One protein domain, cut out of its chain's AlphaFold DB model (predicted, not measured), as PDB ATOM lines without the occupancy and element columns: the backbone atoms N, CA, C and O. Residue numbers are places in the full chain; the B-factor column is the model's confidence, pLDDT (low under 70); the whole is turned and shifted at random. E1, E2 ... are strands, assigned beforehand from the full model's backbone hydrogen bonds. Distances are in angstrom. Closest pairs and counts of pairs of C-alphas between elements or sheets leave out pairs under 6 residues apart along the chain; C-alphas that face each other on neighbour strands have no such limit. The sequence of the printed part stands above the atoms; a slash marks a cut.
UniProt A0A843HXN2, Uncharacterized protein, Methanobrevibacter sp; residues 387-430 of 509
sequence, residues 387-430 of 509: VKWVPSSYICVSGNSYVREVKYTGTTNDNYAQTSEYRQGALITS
ATOM      1  N   VAL A 387      37.047  -1.906 -38.980       81.81
ATOM      2  CA  VAL A 387      37.103  -1.860 -37.516       81.81
ATOM      3  C   VAL A 387      36.938  -0.425 -37.046       81.81
ATOM      4  O   VAL A 387      37.599   0.488 -37.540       81.81
ATOM      5  N   LYS A 388      36.071  -0.221 -36.053       86.19
ATOM      6  CA  LYS A 388      35.994   1.039 -35.311       86.19
ATOM      7  C   LYS A 388      35.899   0.783 -33.814       86.19
ATOM      8  O   LYS A 388      35.326  -0.210 -33.371       86.19
ATOM      9  N   TRP A 389      36.440   1.712 -33.043       86.75
ATOM     10  CA  TRP A 389      36.398   1.693 -31.587       86.75
ATOM     11  C   TRP A 389      35.463   2.799 -31.118       86.75
ATOM     12  O   TRP A 389      35.648   3.958 -31.485       86.75
ATOM     13  N   VAL A 390      34.428   2.434 -30.364       84.50
ATOM     14  CA  VAL A 390      33.388   3.372 -29.926       84.50
ATOM     15  C   VAL A 390      33.403   3.475 -28.400       84.50
ATOM     16  O   VAL A 390      33.363   2.438 -27.732       84.50
ATOM     17  N   PRO A 391      33.442   4.690 -27.824       86.44
ATOM     18  CA  PRO A 391      33.298   4.889 -26.384       86.44
ATOM     19  C   PRO A 391      31.985   4.293 -25.857       86.44
ATOM     20  O   PRO A 391      30.917   4.631 -26.361       86.44
ATOM     21  N   SER A 392      32.048   3.431 -24.837       83.62
ATOM     22  CA  SER A 392      30.860   2.827 -24.209       83.62
ATOM     23  C   SER A 392      30.651   3.266 -22.762       83.62
ATOM     24  O   SER A 392      29.531   3.521 -22.335       83.62
ATOM     25  N   SER A 393      31.722   3.275 -21.969       84.44
ATOM     26  CA  SER A 393      31.675   3.495 -20.518       84.44
ATOM     27  C   SER A 393      33.063   3.896 -20.006       84.44
ATOM     28  O   SER A 393      33.854   4.454 -20.766       84.44
ATOM     29  N   TYR A 394      33.375   3.629 -18.735       84.31
ATOM     30  CA  TYR A 394      34.708   3.809 -18.168       84.31
ATOM     31  C   TYR A 394      35.276   2.488 -17.631       84.31
ATOM     32  O   TYR A 394      34.521   1.570 -17.313       84.31
ATOM     33  N   ILE A 395      36.603   2.407 -17.536       84.56
ATOM     34  CA  ILE A 395      37.340   1.369 -16.802       84.56
ATOM     35  C   ILE A 395      38.280   2.014 -15.784       84.56
ATOM     36  O   ILE A 395      38.772   3.123 -16.007       84.56
ATOM     37  N   CYS A 396      38.533   1.315 -14.678       80.06
ATOM     38  CA  CYS A 396      39.437   1.756 -13.622       80.06
ATOM     39  C   CYS A 396      40.802   1.082 -13.768       80.06
ATOM     40  O   CYS A 396      40.896  -0.142 -13.739       80.06
ATOM     41  N   VAL A 397      41.865   1.877 -13.895       79.38
ATOM     42  CA  VAL A 397      43.247   1.384 -13.950       79.38
ATOM     43  C   VAL A 397      44.097   2.226 -13.008       79.38
ATOM     44  O   VAL A 397      44.239   3.434 -13.199       79.38
ATOM     45  N   SER A 398      44.656   1.590 -11.974       80.81
ATOM     46  CA  SER A 398      45.571   2.215 -11.003       80.81
ATOM     47  C   SER A 398      45.027   3.499 -10.357       80.81
ATOM     48  O   SER A 398      45.728   4.505 -10.268       80.81
ATOM     49  N   GLY A 399      43.758   3.496  -9.935       76.94
ATOM     50  CA  GLY A 399      43.127   4.659  -9.295       76.94
ATOM     51  C   GLY A 399      42.643   5.758 -10.248       76.94
ATOM     52  O   GLY A 399      42.123   6.772  -9.791       76.94
ATOM     53  N   ASN A 400      42.786   5.576 -11.561       83.25
ATOM     54  CA  ASN A 400      42.310   6.514 -12.577       83.25
ATOM     55  C   ASN A 400      41.162   5.897 -13.381       83.25
ATOM     56  O   ASN A 400      41.139   4.683 -13.597       83.25
ATOM     57  N   SER A 401      40.243   6.729 -13.873       85.00
ATOM     58  CA  SER A 401      39.209   6.301 -14.817       85.00
ATOM     59  C   SER A 401      39.605   6.649 -16.250       85.00
ATOM     60  O   SER A 401      40.027   7.767 -16.543       85.00
ATOM     61  N   TYR A 402      39.451   5.689 -17.157       87.25
ATOM     62  CA  TYR A 402      39.693   5.833 -18.594       87.25
ATOM     63  C   TYR A 402      38.424   5.506 -19.370       87.25
ATOM     64  O   TYR A 402      37.597   4.728 -18.901       87.25
ATOM     65  N   VAL A 403      38.280   6.061 -20.572       87.94
ATOM     66  CA  VAL A 403      37.207   5.691 -21.499       87.94
ATOM     67  C   VAL A 403      37.361   4.217 -21.853       87.94
ATOM     68  O   VAL A 403      38.430   3.779 -22.268       87.94
ATOM     69  N   ARG A 404      36.286   3.446 -21.700       85.94
ATOM     70  CA  ARG A 404      36.182   2.096 -22.245       85.94
ATOM     71  C   ARG A 404      35.736   2.208 -23.692       85.94
ATOM     72  O   ARG A 404      34.602   2.614 -23.942       85.94
ATOM     73  N   GLU A 405      36.600   1.844 -24.627       85.94
ATOM     74  CA  GLU A 405      36.233   1.743 -26.038       85.94
ATOM     75  C   GLU A 405      35.903   0.292 -26.373       85.94
ATOM     76  O   GLU A 405      36.687  -0.603 -26.065       85.94
ATOM     77  N   VAL A 406      34.758   0.050 -27.008       80.44
ATOM     78  CA  VAL A 406      34.339  -1.278 -27.477       80.44
ATOM     79  C   VAL A 406      34.604  -1.387 -28.967       80.44
ATOM     80  O   VAL A 406      34.378  -0.432 -29.716       80.44
ATOM     81  N   LYS A 407      35.086  -2.551 -29.398       84.75
ATOM     82  CA  LYS A 407      35.368  -2.823 -30.804       84.75
ATOM     83  C   LYS A 407      34.094  -3.188 -31.548       84.75
ATOM     84  O   LYS A 407      33.316  -4.041 -31.113       84.75
ATOM     85  N   TYR A 408      33.934  -2.576 -32.706       79.19
ATOM     86  CA  TYR A 408      32.884  -2.846 -33.668       79.19
ATOM     87  C   TYR A 408      33.523  -3.288 -34.984       79.19
ATOM     88  O   TYR A 408      34.461  -2.643 -35.456       79.19
ATOM     89  N   THR A 409      33.008  -4.359 -35.584       76.69
ATOM     90  CA  THR A 409      33.509  -4.918 -36.851       76.69
ATOM     91  C   THR A 409      32.422  -4.913 -37.916       76.69
ATOM     92  O   THR A 409      31.271  -5.225 -37.610       76.69
ATOM     93  N   GLY A 410      32.778  -4.594 -39.156       67.56
ATOM     94  CA  GLY A 410      31.851  -4.447 -40.271       67.56
ATOM     95  C   GLY A 410      32.371  -5.018 -41.586       67.56
ATOM     96  O   GLY A 410      33.578  -5.150 -41.786       67.56
ATOM     97  N   THR A 411      31.442  -5.353 -42.484       64.19
ATOM     98  CA  THR A 411      31.737  -5.779 -43.867       64.19
ATOM     99  C   THR A 411      31.770  -4.610 -44.847       64.19
ATOM    100  O   THR A 411      32.276  -4.749 -45.957       64.19
ATOM    101  N   THR A 412      31.245  -3.457 -44.428       64.31
ATOM    102  CA  THR A 412      31.320  -2.169 -45.120       64.31
ATOM    103  C   THR A 412      31.594  -1.070 -44.097       64.31
ATOM    104  O   THR A 412      31.450  -1.275 -42.890       64.31
ATOM    105  N   ASN A 413      31.941   0.128 -44.571       65.62
ATOM    106  CA  ASN A 413      32.198   1.276 -43.702       65.62
ATOM    107  C   ASN A 413      30.939   1.843 -43.009       65.62
ATOM    108  O   ASN A 413      31.064   2.768 -42.213       65.62
ATOM    109  N   ASP A 414      29.753   1.294 -43.282       64.75
ATOM    110  CA  ASP A 414      28.476   1.785 -42.746       64.75
ATOM    111  C   ASP A 414      27.776   0.760 -41.837       64.75
ATOM    112  O   ASP A 414      26.981   1.138 -40.976       64.75
ATOM    113  N   ASN A 415      28.120  -0.527 -41.949       64.44
ATOM    114  CA  ASN A 415      27.466  -1.614 -41.222       64.44
ATOM    115  C   ASN A 415      28.426  -2.273 -40.238       64.44
ATOM    116  O   ASN A 415      29.309  -3.025 -40.644       64.44
ATOM    117  N   TYR A 416      28.217  -2.039 -38.941       65.50
ATOM    118  CA  TYR A 416      29.072  -2.567 -37.882       65.50
ATOM    119  C   TYR A 416      28.284  -3.336 -36.821       65.50
ATOM    120  O   TYR A 416      27.269  -2.850 -36.328       65.50
ATOM    121  N   ALA A 417      28.823  -4.475 -36.391       69.94
ATOM    122  CA  ALA A 417      28.354  -5.239 -35.243       69.94
ATOM    123  C   ALA A 417      29.301  -5.058 -34.048       69.94
ATOM    124  O   ALA A 417      30.522  -5.010 -34.210       69.94
ATOM    125  N   GLN A 418      28.732  -4.949 -32.848       70.31
ATOM    126  CA  GLN A 418      29.494  -4.869 -31.604       70.31
ATOM    127  C   GLN A 418      30.150  -6.219 -31.290       70.31
ATOM    128  O   GLN A 418      29.512  -7.261 -31.417       70.31
ATOM    129  N   THR A 419      31.398  -6.198 -30.828       74.75
ATOM    130  CA  THR A 419      32.101  -7.390 -30.327       74.75
ATOM    131  C   THR A 419      32.229  -7.355 -28.797       74.75
ATOM    132  O   THR A 419      31.883  -6.362 -28.151       74.75
ATOM    133  N   SER A 420      32.731  -8.435 -28.194       73.69
ATOM    134  CA  SER A 420      33.050  -8.486 -26.758       73.69
ATOM    135  C   SER A 420      34.381  -7.808 -26.400       73.69
ATOM    136  O   SER A 420      34.636  -7.550 -25.220       73.69
ATOM    137  N   GLU A 421      35.220  -7.490 -27.391       79.00
ATOM    138  CA  GLU A 421      36.522  -6.860 -27.183       79.00
ATOM    139  C   GLU A 421      36.376  -5.392 -26.752       79.00
ATOM    140  O   GLU A 421      35.577  -4.622 -27.299       79.00
ATOM    141  N   TYR A 422      37.196  -4.979 -25.786       86.19
ATOM    142  CA  TYR A 422      37.297  -3.593 -25.346       86.19
ATOM    143  C   TYR A 422      38.749  -3.213 -25.061       86.19
ATOM    144  O   TYR A 422      39.585  -4.074 -24.790       86.19
ATOM    145  N   ARG A 423      39.049  -1.913 -25.101       86.19
ATOM    146  CA  ARG A 423      40.370  -1.375 -24.762       86.19
ATOM    147  C   ARG A 423      40.276  -0.110 -23.918       86.19
ATOM    148  O   ARG A 423      39.237   0.553 -23.861       86.19
ATOM    149  N   GLN A 424      41.397   0.216 -23.283       89.75
ATOM    150  CA  GLN A 424      41.600   1.486 -22.600       89.75
ATOM    151  C   GLN A 424      41.754   2.614 -23.628       89.75
ATOM    152  O   GLN A 424      42.661   2.581 -24.456       89.75
ATOM    153  N   GLY A 425      40.869   3.603 -23.559       88.62
ATOM    154  CA  GLY A 425      40.929   4.841 -24.327       88.62
ATOM    155  C   GLY A 425      41.551   5.990 -23.531       88.62
ATOM    156  O   GLY A 425      42.424   5.800 -22.681       88.62
ATOM    157  N   ALA A 426      41.088   7.209 -23.805       89.62
ATOM    158  CA  ALA A 426      41.588   8.417 -23.156       89.62
ATOM    159  C   ALA A 426      41.336   8.423 -21.637       89.62
ATOM    160  O   ALA A 426      40.339   7.888 -21.149       89.62
ATOM    161  N   LEU A 427      42.233   9.066 -20.889       90.06
ATOM    162  CA  LEU A 427      42.038   9.336 -19.466       90.06
ATOM    163  C   LEU A 427      40.812  10.246 -19.278       90.06
ATOM    164  O   LEU A 427      40.730  11.295 -19.912       90.06
ATOM    165  N   ILE A 428      39.887   9.851 -18.403       88.69
ATOM    166  CA  ILE A 428      38.730  10.661 -17.999       88.69
ATOM    167  C   ILE A 428      39.117  11.498 -16.780       88.69
ATOM    168  O   ILE A 428      39.115  12.725 -16.847       88.69
ATOM    169  N   THR A 429      39.487  10.830 -15.683       87.81
ATOM    170  CA  THR A 429      39.798  11.478 -14.404       87.81
ATOM    171  C   THR A 429      40.984  10.797 -13.733       87.81
ATOM    172  O   THR A 429      41.008   9.576 -13.561       87.81
ATOM    173  N   SER A 430      41.961  11.599 -13.307       87.25
ATOM    174  CA  SER A 430      43.058  11.136 -12.456       87.25
ATOM    175  C   SER A 430      42.618  11.099 -10.991       87.25
ATOM    176  O   SER A 430      42.005  12.056 -10.523       87.25
TER     177      SER A 430
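AT A GLANCE: This is residues 387 to 430 of the 509 residues of an uncharacterized protein of Methanobrevibacter sp (UniProt A0A843HXN2). The model is one long, narrow ribbon of three antiparallel strands, strongly twisted along its length, with E2 in the middle and E1 and E3 along its two sides. The turn of residues 398 to 399 joins E1 to E2 at one end, and the loop of residues 411 to 415 joins E2 to E3 at the other. The printed part has 44 residues with no named helix and three named strands, E1, E2 and E3, which is also their order across the sheet; the class is all strand. It is loose, with a radius of gyration of the C-alphas of 12.0 A, and a rod in outline, spanning 38 by 15 by 11 A.

HOW THE PARTS SIT: The sheet's inner strand is E2, residues 400 to 410. Edge strand E1, residues 387 to 397, forms a hairpin with E2, antiparallel at 157 degrees between their directions; N 392 and O 404 are within hydrogen-bond range at 2.8 A, as are N 397 and O 400 at 2.9 A. Edge strand E3, residues 416 to 429, forms a second hairpin with E2, antiparallel at 158 degrees; N 405 and O 423 are 3.0 A apart, and N 417 and O 409 2.8 A, both within hydrogen-bond range. The three strands make a meander, each the antiparallel neighbour of the one before. The closest C-alphas of E1 and E3 are those of Ile 395 and Gln 424, 7.2 A apart.

IN THESE COORDINATES: E2 measures 31.6 A from first to last C-alpha, E3 29.4 A and E1 24.6 A. E1 begins at C-alpha 387, (37.103, -1.860, -37.516), and bends by 82 degrees at residue 393. E3 bends by 85 degrees at residue 420 and ends at C-alpha 429, (39.798, 11.478, -14.404).

THE WHOLE: The two C-alphas farthest apart are those of Gly 399 and Thr 412, at 38.3 A. The printed part has no cut, and both links are tight. Mean pLDDT of the printed part is 80.3; residues 410 to 417 are under 70.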